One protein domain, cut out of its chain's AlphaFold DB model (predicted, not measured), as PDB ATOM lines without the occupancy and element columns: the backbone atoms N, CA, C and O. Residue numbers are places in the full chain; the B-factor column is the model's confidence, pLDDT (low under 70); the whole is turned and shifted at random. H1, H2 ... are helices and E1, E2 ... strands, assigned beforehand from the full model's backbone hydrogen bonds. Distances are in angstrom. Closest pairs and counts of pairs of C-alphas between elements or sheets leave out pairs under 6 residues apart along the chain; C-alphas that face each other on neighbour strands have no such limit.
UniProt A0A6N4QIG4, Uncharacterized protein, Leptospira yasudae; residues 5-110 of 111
ATOM      1  N   LEU A   5     136.434 127.509 198.440       93.00
ATOM      2  CA  LEU A   5     136.300 126.073 198.622       93.00
ATOM      3  C   LEU A   5     135.500 125.490 197.462       93.00
ATOM      4  O   LEU A   5     134.428 125.992 197.118       93.00
ATOM      5  N   VAL A   6     136.001 124.403 196.885       95.19
ATOM      6  CA  VAL A   6     135.289 123.653 195.847       95.19
ATOM      7  C   VAL A   6     134.557 122.478 196.483       95.19
ATOM      8  O   VAL A   6     135.164 121.570 197.051       95.19
ATOM      9  N   ILE A   7     133.235 122.491 196.395       95.06
ATOM     10  CA  ILE A   7     132.368 121.447 196.929       95.06
ATOM     11  C   ILE A   7     131.951 120.548 195.781       95.06
ATOM     12  O   ILE A   7     131.352 120.990 194.805       95.06
ATOM     13  N   ILE A   8     132.279 119.275 195.916       95.94
ATOM     14  CA  ILE A   8     132.059 118.237 194.926       95.94
ATOM     15  C   ILE A   8     130.996 117.291 195.472       95.94
ATOM     16  O   ILE A   8     131.164 116.705 196.536       95.94
ATOM     17  N   THR A   9     129.904 117.124 194.740       96.00
ATOM     18  CA  THR A   9     128.849 116.160 195.055       96.00
ATOM     19  C   THR A   9     128.770 115.149 193.925       96.00
ATOM     20  O   THR A   9     128.376 115.492 192.811       96.00
ATOM     21  N   LEU A  10     129.153 113.905 194.202       95.06
ATOM     22  CA  LEU A  10     129.003 112.793 193.276       95.06
ATOM     23  C   LEU A  10     127.744 112.003 193.637       95.06
ATOM     24  O   LEU A  10     127.645 111.427 194.719       95.06
ATOM     25  N   LEU A  11     126.782 111.990 192.723       94.19
ATOM     26  CA  LEU A  11     125.535 111.251 192.827       94.19
ATOM     27  C   LEU A  11     125.642 109.971 191.998       94.19
ATOM     28  O   LEU A  11     125.916 110.028 190.798       94.19
ATOM     29  N   ILE A  12     125.389 108.826 192.622       92.69
ATOM     30  CA  ILE A  12     125.168 107.562 191.916       92.69
ATOM     31  C   ILE A  12     123.670 107.470 191.668       92.69
ATOM     32  O   ILE A  12     122.909 107.219 192.600       92.69
ATOM     33  N   LEU A  13     123.246 107.745 190.435       91.38
ATOM     34  CA  LEU A  13     121.827 107.848 190.091       91.38
ATOM     35  C   LEU A  13     121.226 106.477 189.788       91.38
ATOM     36  O   LEU A  13     120.092 106.185 190.157       91.38
ATOM     37  N   SER A  14     121.998 105.627 189.117       90.31
ATOM     38  CA  SER A  14     121.578 104.291 188.710       90.31
ATOM     39  C   SER A  14     122.802 103.396 188.485       90.31
ATOM     40  O   SER A  14     123.936 103.887 188.509       90.31
ATOM     41  N   PRO A  15     122.621 102.099 188.176       89.38
ATOM     42  CA  PRO A  15     123.719 101.222 187.768       89.38
ATOM     43  C   PRO A  15     124.475 101.675 186.511       89.38
ATOM     44  O   PRO A  15     125.534 101.129 186.224       89.38
ATOM     45  N   THR A  16     123.959 102.646 185.751       91.44
ATOM     46  CA  THR A  16     124.566 103.113 184.495       91.44
ATOM     47  C   THR A  16     124.956 104.584 184.509       91.44
ATOM     48  O   THR A  16     125.704 104.994 183.628       91.44
ATOM     49  N   GLU A  17     124.509 105.376 185.484       94.31
ATOM     50  CA  GLU A  17     124.668 106.832 185.454       94.31
ATOM     51  C   GLU A  17     125.200 107.411 186.771       94.31
ATOM     52  O   GLU A  17     124.726 107.100 187.868       94.31
ATOM     53  N   LEU A  18     126.181 108.301 186.630       94.31
ATOM     54  CA  LEU A  18     126.730 109.153 187.673       94.31
ATOM     55  C   LEU A  18     126.483 110.610 187.311       94.31
ATOM     56  O   LEU A  18     126.666 111.015 186.163       94.31
ATOM     57  N   LYS A  19     126.186 111.429 188.315       96.31
ATOM     58  CA  LYS A  19     126.147 112.881 188.171       96.31
ATOM     59  C   LYS A  19     127.140 113.529 189.121       96.31
ATOM     60  O   LYS A  19     127.100 113.311 190.324       96.31
ATOM     61  N   LEU A  20     128.017 114.354 188.571       96.81
ATOM     62  CA  LEU A  20     128.964 115.179 189.302       96.81
ATOM     63  C   LEU A  20     128.442 116.613 189.335       96.81
ATOM     64  O   LEU A  20     128.240 117.223 188.287       96.81
ATOM     65  N   ILE A  21     128.280 117.163 190.532       97.31
ATOM     66  CA  ILE A  21     127.945 118.567 190.756       97.31
ATOM     67  C   ILE A  21     129.129 119.217 191.459       97.31
ATOM     68  O   ILE A  21     129.610 118.714 192.471       97.31
ATOM     69  N   SER A  22     129.603 120.335 190.924       96.62
ATOM     70  CA  SER A  22     130.668 121.136 191.517       96.62
ATOM     71  C   SER A  22     130.146 122.523 191.827       96.62
ATOM     72  O   SER A  22     129.558 123.166 190.961       96.62
ATOM     73  N   GLU A  23     130.412 123.007 193.031       96.00
ATOM     74  CA  GLU A  23     130.089 124.361 193.466       96.00
ATOM     75  C   GLU A  23     131.347 125.041 194.005       96.00
ATOM     76  O   GLU A  23     132.015 124.507 194.889       96.00
ATOM     77  N   ARG A  24     131.679 126.227 193.487       95.00
ATOM     78  CA  ARG A  24     132.714 127.087 194.074       95.00
ATOM     79  C   ARG A  24     132.050 128.000 195.091       95.00
ATOM     80  O   ARG A  24     131.101 128.701 194.752       95.00
ATOM     81  N   VAL A  25     132.535 127.989 196.326       93.25
ATOM     82  CA  VAL A  25     131.972 128.775 197.426       93.25
ATOM     83  C   VAL A  25     133.057 129.645 198.029       93.25
ATOM     84  O   VAL A  25     134.132 129.164 198.371       93.25
ATOM     85  N   ASN A  26     132.751 130.921 198.213       91.25
ATOM     86  CA  ASN A  26     133.553 131.812 199.032       91.25
ATOM     87  C   ASN A  26     133.208 131.561 200.505       91.25
ATOM     88  O   ASN A  26     132.103 131.889 200.937       91.25
ATOM     89  N   VAL A  27     134.114 130.962 201.281       88.44
ATOM     90  CA  VAL A  27     133.776 130.505 202.646       88.44
ATOM     91  C   VAL A  27     133.610 131.647 203.650       88.44
ATOM     92  O   VAL A  27     132.920 131.467 204.647       88.44
ATOM     93  N   VAL A  28     134.157 132.835 203.364       86.25
ATOM     94  CA  VAL A  28     133.990 134.033 204.206       86.25
ATOM     95  C   VAL A  28     132.580 134.605 204.064       86.25
ATOM     96  O   VAL A  28     131.925 134.923 205.050       86.25
ATOM     97  N   SER A  29     132.104 134.748 202.825       86.25
ATOM     98  CA  SER A  29     130.777 135.314 202.542       86.25
ATOM     99  C   SER A  29     129.660 134.269 202.483       86.25
ATOM    100  O   SER A  29     128.485 134.629 202.440       86.25
ATOM    101  N   GLY A  30     130.013 132.982 202.416       83.25
ATOM    102  CA  GLY A  30     129.094 131.871 202.163       83.25
ATOM    103  C   GLY A  30     128.473 131.876 200.762       83.25
ATOM    104  O   GLY A  30     127.566 131.086 200.493       83.25
ATOM    105  N   ARG A  31     128.908 132.772 199.864       87.56
ATOM    106  CA  ARG A  31     128.307 132.937 198.536       87.56
ATOM    107  C   ARG A  31     128.833 131.901 197.554       87.56
ATOM    108  O   ARG A  31     130.028 131.615 197.507       87.56
ATOM    109  N   SER A  32     127.919 131.385 196.740       91.25
ATOM    110  CA  SER A  32     128.248 130.578 195.569       91.25
ATOM    111  C   SER A  32     128.830 131.481 194.480       91.25
ATOM    112  O   SER A  32     128.205 132.473 194.110       91.25
ATOM    113  N   GLU A  33     130.010 131.143 193.973       91.19
ATOM    114  CA  GLU A  33     130.670 131.830 192.855       91.19
ATOM    115  C   GLU A  33     130.460 131.100 191.519       91.19
ATOM    116  O   GLU A  33     130.849 131.593 190.462       91.19
ATOM    117  N   GLY A  34     129.827 129.925 191.546       92.25
ATOM    118  CA  GLY A  34     129.459 129.191 190.344       92.25
ATOM    119  C   GLY A  34     129.163 127.724 190.617       92.25
ATOM    120  O   GLY A  34     129.760 127.109 191.504       92.25
ATOM    121  N   LYS A  35     128.257 127.160 189.813       94.88
ATOM    122  CA  LYS A  35     127.905 125.737 189.813       94.88
ATOM    123  C   LYS A  35     128.116 125.129 188.433       94.88
ATOM    124  O   LYS A  35     127.959 125.797 187.414       94.88
ATOM    125  N   SER A  36     128.474 123.853 188.395       95.44
ATOM    126  CA  SER A  36     128.608 123.084 187.160       95.44
ATOM    127  C   SER A  36     128.144 121.652 187.376       95.44
ATOM    128  O   SER A  36     128.400 121.072 188.430       95.44
ATOM    129  N   GLU A  37     127.490 121.083 186.367       97.12
ATOM    130  CA  GLU A  37     126.995 119.707 186.371       97.12
ATOM    131  C   GLU A  37     127.613 118.915 185.220       97.12
ATOM    132  O   GLU A  37     127.755 119.418 184.106       97.12
ATOM    133  N   PHE A  38     127.954 117.660 185.490       97.38
ATOM    134  CA  PHE A  38     128.490 116.724 184.508       97.38
ATOM    135  C   PHE A  38     127.866 115.350 184.724       97.38
ATOM    136  O   PHE A  38     127.603 114.956 185.861       97.38
ATOM    137  N   VAL A  39     127.644 114.617 183.638       97.12
ATOM    138  CA  VAL A  39     127.107 113.254 183.672       97.12
ATOM    139  C   VAL A  39     128.162 112.303 183.127       97.12
ATOM    140  O   VAL A  39     128.852 112.623 182.158       97.12
ATOM    141  N   PHE A  40     128.295 111.150 183.773       96.25
ATOM    142  CA  PHE A  40     129.223 110.094 183.395       96.25
ATOM    143  C   PHE A  40     128.529 108.742 183.465       96.25
ATOM    144  O   PHE A  40     127.547 108.563 184.183       96.25
ATOM    145  N   GLU A  41     129.087 107.763 182.768       95.06
ATOM    146  CA  GLU A  41     128.661 106.380 182.932       95.06
ATOM    147  C   GLU A  41     129.069 105.843 184.313       95.06
ATOM    148  O   GLU A  41     130.175 106.094 184.797       95.06
ATOM    149  N   ASN A  42     128.218 105.032 184.938       92.19
ATOM    150  CA  ASN A  42     128.554 104.296 186.159       92.19
ATOM    151  C   ASN A  42     129.359 103.029 185.832       92.19
ATOM    152  O   ASN A  42     128.973 101.899 186.123       92.19
ATOM    153  N   THR A  43     130.507 103.231 185.196       92.56
ATOM    154  CA  THR A  43     131.494 102.200 184.867       92.56
ATOM    155  C   THR A  43     132.844 102.584 185.465       92.56
ATOM    156  O   THR A  43     133.052 103.722 185.887       92.56
ATOM    157  N   LYS A  44     133.811 101.658 185.476       90.31
ATOM    158  CA  LYS A  44     135.193 101.978 185.882       90.31
ATOM    159  C   LYS A  44     135.777 103.133 185.059       90.31
ATOM    160  O   LYS A  44     136.462 103.993 185.609       90.31
ATOM    161  N   GLY A  45     135.486 103.154 183.757       92.81
ATOM    162  CA  GLY A  45     135.908 104.223 182.854       92.81
ATOM    163  C   GLY A  45     135.250 105.557 183.199       92.81
ATOM    164  O   GLY A  45     135.948 106.553 183.365       92.81
ATOM    165  N   GLY A  46     133.929 105.571 183.399       92.81
ATOM    166  CA  GLY A  46     133.215 106.792 183.769       92.81
ATOM    167  C   GLY A  46     133.620 107.349 185.137       92.81
ATOM    168  O   GLY A  46     133.780 108.560 185.268       92.81
ATOM    169  N   PHE A  47     133.925 106.493 186.120       90.06
ATOM    170  CA  PHE A  47     134.523 106.923 187.391       90.06
ATOM    171  C   PHE A  47     135.910 107.547 187.224       90.06
ATOM    172  O   PHE A  47     136.219 108.540 187.891       90.06
ATOM    173  N   SER A  48     136.748 106.999 186.337       92.88
ATOM    174  CA  SER A  48     138.048 107.599 186.015       92.88
ATOM    175  C   SER A  48     137.863 108.990 185.406       92.88
ATOM    176  O   SER A  48     138.448 109.952 185.899       92.88
ATOM    177  N   SER A  49     136.968 109.121 184.422       96.06
ATOM    178  CA  SER A  49     136.634 110.402 183.787       96.06
ATOM    179  C   SER A  49     136.060 111.418 184.780       96.06
ATOM    180  O   SER A  49     136.440 112.590 184.756       96.06
ATOM    181  N   ALA A  50     135.190 110.984 185.697       94.31
ATOM    182  CA  ALA A  50     134.671 111.828 186.770       94.31
ATOM    183  C   ALA A  50     135.795 112.294 187.709       94.31
ATOM    184  O   ALA A  50     135.850 113.469 188.067       94.31
ATOM    185  N   SER A  51     136.733 111.406 188.050       92.88
ATOM    186  CA  SER A  51     137.893 111.726 188.894       92.88
ATOM    187  C   SER A  51     138.830 112.738 188.225       92.88
ATOM    188  O   SER A  51     139.287 113.683 188.869       92.88
ATOM    189  N   ASP A  52     139.081 112.587 186.923       96.31
ATOM    190  CA  ASP A  52     139.831 113.563 186.125       96.31
ATOM    191  C   ASP A  52     139.125 114.916 186.078       96.31
ATOM    192  O   ASP A  52     139.753 115.965 186.256       96.31
ATOM    193  N   LYS A  53     137.797 114.907 185.925       96.94
ATOM    194  CA  LYS A  53     137.005 116.134 185.939       96.94
ATOM    195  C   LYS A  53     137.053 116.828 187.299       96.94
ATOM    196  O   LYS A  53     137.255 118.038 187.332       96.94
ATOM    197  N   ILE A  54     136.948 116.091 188.405       94.81
ATOM    198  CA  ILE A  54     137.104 116.626 189.768       94.81
ATOM    199  C   ILE A  54     138.477 117.286 189.937       94.81
ATOM    200  O   ILE A  54     138.557 118.409 190.435       94.81
ATOM    201  N   ARG A  55     139.556 116.634 189.472       94.62
ATOM    202  CA  ARG A  55     140.911 117.213 189.487       94.62
ATOM    203  C   ARG A  55     140.986 118.529 188.712       94.62
ATOM    204  O   ARG A  55     141.565 119.490 189.210       94.62
ATOM    205  N   SER A  56     140.376 118.583 187.529       95.69
ATOM    206  CA  SER A  56     140.324 119.798 186.710       95.69
ATOM    207  C   SER A  56     139.509 120.920 187.361       95.69
ATOM    208  O   SER A  56     139.917 122.075 187.281       95.69
ATOM    209  N   LEU A  57     138.383 120.599 188.005       94.25
ATOM    210  CA  LEU A  57     137.486 121.586 188.616       94.25
ATOM    211  C   LEU A  57     138.065 122.208 189.887       94.25
ATOM    212  O   LEU A  57     137.887 123.404 190.109       94.25
ATOM    213  N   LYS A  58     138.755 121.416 190.718       92.00
ATOM    214  CA  LYS A  58     139.375 121.938 191.944       92.00
ATOM    215  C   LYS A  58     140.622 122.776 191.660       92.00
ATOM    216  O   LYS A  58     140.860 123.760 192.350       92.00
ATOM    217  N   GLY A  59     141.412 122.412 190.646       90.81
ATOM    218  CA  GLY A  59     142.696 123.061 190.388       90.81
ATOM    219  C   GLY A  59     143.578 123.067 191.644       90.81
ATOM    220  O   GLY A  59     143.847 122.009 192.214       90.81
ATOM    221  N   ASN A  60     143.987 124.261 192.080       91.06
ATOM    222  CA  ASN A  60     144.788 124.473 193.293       91.06
ATOM    223  C   ASN A  60     143.948 124.824 194.534       91.06
ATOM    224  O   ASN A  60     144.510 125.038 195.607       91.06
ATOM    225  N   GLU A  61     142.625 124.912 194.397       91.69
ATOM    226  CA  GLU A  61     141.737 125.267 195.500       91.69
ATOM    227  C   GLU A  61     141.515 124.065 196.430       91.69
ATOM    228  O   GLU A  61     141.479 122.912 195.974       91.69
ATOM    229  N   PRO A  62     141.310 124.294 197.739       91.94
ATOM    230  CA  PRO A  62     140.870 123.235 198.632       91.94
ATOM    231  C   PRO A  62     139.502 122.700 198.185       91.94
ATOM    232  O   PRO A  62     138.633 123.449 197.728       91.94
ATOM    233  N   SER A  63     139.289 121.392 198.352       92.62
ATOM    234  CA  SER A  63     138.035 120.742 197.980       92.62
ATOM    235  C   SER A  63     137.463 119.849 199.077       92.62
ATOM    236  O   SER A  63     138.180 119.295 199.915       92.62
ATOM    237  N   ARG A  64     136.139 119.701 199.063       92.81
ATOM    238  CA  ARG A  64     135.388 118.742 199.879       92.81
ATOM    239  C   ARG A  64     134.497 117.916 198.974       92.81
ATOM    240  O   ARG A  64     133.912 118.456 198.043       92.81
ATOM    241  N   GLU A  65     134.399 116.627 199.260       91.25
ATOM    242  CA  GLU A  65     133.683 115.675 198.417       91.25
ATOM    243  C   GLU A  65     132.586 114.978 199.221       91.25
ATOM    244  O   GLU A  65     132.815 114.550 200.356       91.25
ATOM    245  N   CYS A  66     131.412 114.847 198.614       92.12
ATOM    246  CA  CYS A  66     130.340 113.983 199.074       92.12
ATOM    247  C   CYS A  66     130.034 112.936 198.014       92.12
ATOM    248  O   CYS A  66     130.018 113.227 196.817       92.12
ATOM    249  N   LEU A  67     129.730 111.732 198.477       91.62
ATOM    250  CA  LEU A  67     129.228 110.640 197.662       91.62
ATOM    251  C   LEU A  67     127.820 110.315 198.145       91.62
ATOM    252  O   LEU A  67     127.638 109.981 199.314       91.62
ATOM    253  N   ILE A  68     126.830 110.408 197.267       91.12
ATOM    254  CA  ILE A  68     125.438 110.113 197.599       91.12
ATOM    255  C   ILE A  68     124.954 109.034 196.646       91.12
ATOM    256  O   ILE A  68     124.954 109.216 195.429       91.12
ATOM    257  N   ASN A  69     124.555 107.899 197.202       89.31
ATOM    258  CA  ASN A  69     123.995 106.805 196.440       89.31
ATOM    259  C   ASN A  69     122.469 106.910 196.432       89.31
ATOM    260  O   ASN A  69     121.825 106.758 197.469       89.31
ATOM    261  N   LEU A  70     121.910 107.187 195.257       88.25
ATOM    262  CA  LEU A  70     120.470 107.204 194.997       88.25
ATOM    263  C   LEU A  70     120.011 105.949 194.244       88.25
ATOM    264  O   LEU A  70     118.815 105.776 194.030       88.25
ATOM    265  N   SER A  71     120.940 105.074 193.842       83.94
ATOM    266  CA  SER A  71     120.605 103.845 193.134       83.94
ATOM    267  C   SER A  71     119.886 102.881 194.073       83.94
ATOM    268  O   SER A  71     120.471 102.368 195.025       83.94
ATOM    269  N   GLU A  72     118.621 102.591 193.771       79.44
ATOM    270  CA  GLU A  72     117.835 101.555 194.459       79.44
ATOM    271  C   GLU A  72     118.240 100.131 194.044       79.44
ATOM    272  O   GLU A  72     117.768  99.152 194.618       79.44
ATOM    273  N   LYS A  73     119.094 100.009 193.020       77.50
ATOM    274  CA  LYS A  73     119.565  98.736 192.471       77.50
ATOM    275  C   LYS A  73     121.068  98.589 192.633       77.50
ATOM    276  O   LYS A  73     121.820  99.544 192.419       77.50
ATOM    277  N   ASP A  74     121.483  97.362 192.907       76.75
ATOM    278  CA  ASP A  74     122.882  96.964 192.830       76.75
ATOM    279  C   ASP A  74     123.365  96.987 191.375       76.75
ATOM    280  O   ASP A  74     122.608  96.714 190.438       76.75
ATOM    281  N   GLY A  75     124.639  97.325 191.184       74.94
ATOM    282  CA  GLY A  75     125.278  97.366 189.873       74.94
ATOM    283  C   GLY A  75     126.146  98.603 189.657       74.94
ATOM    284  O   GLY A  75     126.439  99.361 190.583       74.94
ATOM    285  N   GLY A  76     126.595  98.782 188.417       81.31
ATOM    286  CA  GLY A  76     127.576  99.804 188.064       81.31
ATOM    287  C   GLY A  76     128.974  99.499 188.599       81.31
ATOM    288  O   GLY A  76     129.283  98.361 188.950       81.31
ATOM    289  N   PHE A  77     129.837 100.514 188.660       81.44
ATOM    290  CA  PHE A  77     131.257 100.334 188.981       81.44
ATOM    291  C   PHE A  77     131.499  99.647 190.328       81.44
ATOM    292  O   PHE A  77     132.386  98.804 190.441       81.44
ATOM    293  N   TYR A  78     130.715 100.004 191.340       71.25
ATOM    294  CA  TYR A  78     130.903  99.477 192.685       71.25
ATOM    295  C   TYR A  78     130.233  98.122 192.912       71.25
ATOM    296  O   TYR A  78     130.613  97.426 193.851       71.25
ATOM    297  N   GLY A  79     129.258  97.738 192.080       68.38
ATOM    298  CA  GLY A  79     128.602  96.425 192.118       68.38
ATOM    299  C   GLY A  79     127.829  96.086 193.403       68.38
ATOM    300  O   GLY A  79     127.235  95.017 193.472       68.38
ATOM    301  N   LEU A  80     127.828  96.970 194.404       68.00
ATOM    302  CA  LEU A  80     127.228  96.801 195.729       68.00
ATOM    303  C   LEU A  80     126.632  98.135 196.213       68.00
ATOM    304  O   LEU A  80     127.081  99.197 195.761       68.00
ATOM    305  N   PRO A  81     125.693  98.117 197.180       67.31
ATOM    306  CA  PRO A  81     125.149  99.336 197.757       67.31
ATOM    307  C   PRO A  81     126.244 100.116 198.492       67.31
ATOM    308  O   PRO A  81     126.804  99.657 199.492       67.31
ATOM    309  N   ILE A  82     126.532 101.330 198.028       78.38
ATOM    310  CA  ILE A  82     127.450 102.239 198.718       78.38
ATOM    311  C   ILE A  82     126.673 103.106 199.691       78.38
ATOM    312  O   ILE A  82     125.589 103.598 199.377       78.38
ATOM    313  N   LYS A  83     127.253 103.326 200.870       81.88
ATOM    314  CA  LYS A  83     126.711 104.254 201.860       81.88
ATOM    315  C   LYS A  83     127.072 105.690 201.506       81.88
ATOM    316  O   LYS A  83     128.200 105.967 201.101       81.88
ATOM    317  N   ASN A  84     126.137 106.598 201.760       87.31
ATOM    318  CA  ASN A  84     126.374 108.027 201.627       87.31
ATOM    319  C   ASN A  84     127.571 108.473 202.483       87.31
ATOM    320  O   ASN A  84     127.782 107.991 203.601       87.31
ATOM    321  N   SER A  85     128.336 109.416 201.950       85.06
ATOM    322  CA  SER A  85     129.471 110.052 202.599       85.06
ATOM    323  C   SER A  85     129.388 111.566 202.387       85.06
ATOM    324  O   SER A  85     129.188 111.990 201.248       85.06
ATOM    325  N   PRO A  86     129.560 112.391 203.431       82.81
ATOM    326  CA  PRO A  86     129.832 112.004 204.815       82.81
ATOM    327  C   PRO A  86     128.598 111.405 205.526       82.81
ATOM    328  O   PRO A  86     127.457 111.618 205.125       82.81
ATOM    329  N   LYS A  87     128.808 110.632 206.603       79.31
ATOM    330  CA  LYS A  87     127.725 109.900 207.307       79.31
ATOM    331  C   LYS A  87     126.642 110.808 207.910       79.31
ATOM    332  O   LYS A  87     125.545 110.341 208.193       79.31
ATOM    333  N   ASN A  88     126.953 112.083 208.125       79.19
ATOM    334  CA  ASN A  88     126.085 113.092 208.734       79.19
ATOM    335  C   ASN A  88     125.314 113.943 207.706       79.19
ATOM    336  O   ASN A  88     124.882 115.040 208.048       79.19
ATOM    337  N   LEU A  89     125.147 113.470 206.465       81.06
ATOM    338  CA  LEU A  89     124.370 114.177 205.437       81.06
ATOM    339  C   LEU A  89     122.907 114.416 205.859       81.06
ATOM    340  O   LEU A  89     122.368 115.473 205.563       81.06
ATOM    341  N   GLY A  90     122.289 113.488 206.599       81.69
ATOM    342  CA  GLY A  90     120.867 113.543 206.964       81.69
ATOM    343  C   GLY A  90     119.979 112.755 205.994       81.69
ATOM    344  O   GLY A  90     120.455 111.834 205.330       81.69
ATOM    345  N   GLU A  91     118.688 113.092 205.937       85.06
ATOM    346  CA  GLU A  91     117.708 112.469 205.033       85.06
ATOM    347  C   GLU A  91     118.003 112.871 203.578       85.06
ATOM    348  O   GLU A  91     117.980 114.053 203.242       85.06
ATOM    349  N   THR A  92     118.282 111.896 202.710       86.44
ATOM    350  CA  THR A  92     118.537 112.137 201.276       86.44
ATOM    351  C   THR A  92     117.367 111.737 200.381       86.44
ATOM    352  O   THR A  92     117.364 112.053 199.192       86.44
ATOM    353  N   LYS A  93     116.383 111.003 200.912       84.88
ATOM    354  CA  LYS A  93     115.280 110.450 200.124       84.88
ATOM    355  C   LYS A  93     114.290 111.549 199.731       84.88
ATOM    356  O   LYS A  93     113.890 112.353 200.562       84.88
ATOM    357  N   GLY A  94     113.883 111.559 198.461       85.88
ATOM    358  CA  GLY A  94     112.913 112.526 197.931       85.88
ATOM    359  C   GLY A  94     113.481 113.919 197.641       85.88
ATOM    360  O   GLY A  94     112.733 114.774 197.177       85.88
ATOM    361  N   LEU A  95     114.778 114.146 197.872       90.88
ATOM    362  CA  LEU A  95     115.447 115.399 197.529       90.88
ATOM    363  C   LEU A  95     115.853 115.430 196.053       90.88
ATOM    364  O   LEU A  95     116.294 114.432 195.480       90.88
ATOM    365  N   THR A  96     115.763 116.608 195.447       93.75
ATOM    366  CA  THR A  96     116.312 116.873 194.116       93.75
ATOM    367  C   THR A  96     117.843 116.845 194.130       93.75
ATOM    368  O   THR A  96     118.490 117.045 195.160       93.75
ATOM    369  N   HIS A  97     118.464 116.674 192.959       92.56
ATOM    370  CA  HIS A  97     119.927 116.691 192.828       92.56
ATOM    371  C   HIS A  97     120.569 117.976 193.379       92.56
ATOM    372  O   HIS A  97     121.647 117.929 193.970       92.56
ATOM    373  N   MET A  98     119.893 119.118 193.229       91.31
ATOM    374  CA  MET A  98     120.375 120.393 193.755       91.31
ATOM    375  C   MET A  98     120.226 120.494 195.270       91.31
ATOM    376  O   MET A  98     121.130 120.992 195.935       91.31
ATOM    377  N   GLU A  99     119.135 119.984 195.839       93.06
ATOM    378  CA  GLU A  99     118.972 119.921 197.294       93.06
ATOM    379  C   GLU A  99     120.007 118.993 197.938       93.06
ATOM    380  O   GLU A  99     120.524 119.307 199.007       93.06
ATOM    381  N   LEU A 100     120.381 117.904 197.263       92.44
ATOM    382  CA  LEU A 100     121.466 117.019 197.693       92.44
ATOM    383  C   LEU A 100     122.838 117.705 197.644       92.44
ATOM    384  O   LEU A 100     123.646 117.525 198.557       92.44
ATOM    385  N   ALA A 101     123.102 118.532 196.630       90.81
ATOM    386  CA  ALA A 101     124.314 119.350 196.584       90.81
ATOM    387  C   ALA A 101     124.338 120.402 197.711       90.81
ATOM    388  O   ALA A 101     125.362 120.593 198.369       90.81
ATOM    389  N   GLU A 102     123.199 121.035 198.006       91.88
ATOM    390  CA  GLU A 102     123.061 121.948 199.148       91.88
ATOM    391  C   GLU A 102     123.247 121.227 200.493       91.88
ATOM    392  O   GLU A 102     123.861 121.770 201.414       91.88
ATOM    393  N   LEU A 103     122.756 119.991 200.611       91.50
ATOM    394  CA  LEU A 103     122.953 119.132 201.778       91.50
ATOM    395  C   LEU A 103     124.439 118.818 201.982       91.50
ATOM    396  O   LEU A 103     124.959 118.996 203.085       91.50
ATOM    397  N   CYS A 104     125.135 118.433 200.906       90.50
ATOM    398  CA  CYS A 104     126.580 118.237 200.916       90.50
ATOM    399  C   CYS A 104     127.300 119.504 201.379       90.50
ATOM    400  O   CYS A 104     128.081 119.454 202.329       90.50
ATOM    401  N   LYS A 105     126.972 120.659 200.785       90.06
ATOM    402  CA  LYS A 105     127.544 121.951 201.174       90.06
ATOM    403  C   LYS A 105     127.372 122.230 202.665       90.06
ATOM    404  O   LYS A 105     128.341 122.565 203.342       90.06
ATOM    405  N   LYS A 106     126.165 122.050 203.204       88.88
ATOM    406  CA  LYS A 106     125.896 122.234 204.639       88.88
ATOM    407  C   LYS A 106     126.702 121.265 205.506       88.88
ATOM    408  O   LYS A 106     127.213 121.681 206.541       88.88
ATOM    409  N   ALA A 107     126.827 120.003 205.096       86.50
ATOM    410  CA  ALA A 107     127.562 118.986 205.843       86.50
ATOM    411  C   ALA A 107     129.074 119.259 205.889       86.50
ATOM    412  O   ALA A 107     129.708 118.957 206.897       86.50
ATOM    413  N   VAL A 108     129.647 119.840 204.828       82.25
ATOM    414  CA  VAL A 108     131.094 120.101 204.736       82.25
ATOM    415  C   VAL A 108     131.509 121.489 205.229       82.25
ATOM    416  O   VAL A 108     132.666 121.664 205.610       82.25
ATOM    417  N   LEU A 109     130.595 122.469 205.224       79.94
ATOM    418  CA  LEU A 109     130.839 123.823 205.740       79.94
ATOM    419  C   LEU A 109     130.548 123.970 207.238       79.94
ATOM    420  O   LEU A 109     131.106 124.867 207.866       79.94
ATOM    421  N   LYS A 110     129.699 123.117 207.830       64.50
ATOM    422  CA  LYS A 110     129.500 123.110 209.286       64.50
ATOM    423  C   LYS A 110     130.762 122.591 209.988       64.50
ATOM    424  O   LYS A 110     131.016 121.388 210.005       64.50
TER     425      LYS A 110
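This is residues 5 to 110 of the 111 residues of an uncharacterized protein of Leptospira yasudae (UniProt A0A6N4QIG4). A twisted sheet lies between H1, along one face, and H2, slantwise over the other: three layers. Printed are 106 residues, with E1 E2 E3 H1 E4 H2; the sheet E3 E2 E1 E4 and the class are mixed. The whole is compact: radius of gyration of the C-alphas 13.3 A, spans 40 by 29 by 19 A.

E1, residues 5 to 12, E2, 17 to 26, and E3, 31 to 41, form a meander of antiparallel neighbours; E4, 63 to 69, is parallel to E1. N 7 and O 23, N 20 and O 38, N 8 and O 64 are 2.8 A apart. H1, 44 to 58, and H2, 97 to 109, at heights of 8.4 and 8.2 A, have every O i to N i+4 pair within hydrogen-bond range.

E1 begins at C-alpha (136.300, 126.073, 198.622); H2 ends at (130.839, 123.823, 205.740).

The printed part has no cut; the link E4 to H2 is long; pLDDT is under 70 at residues 79 to 81 and 110.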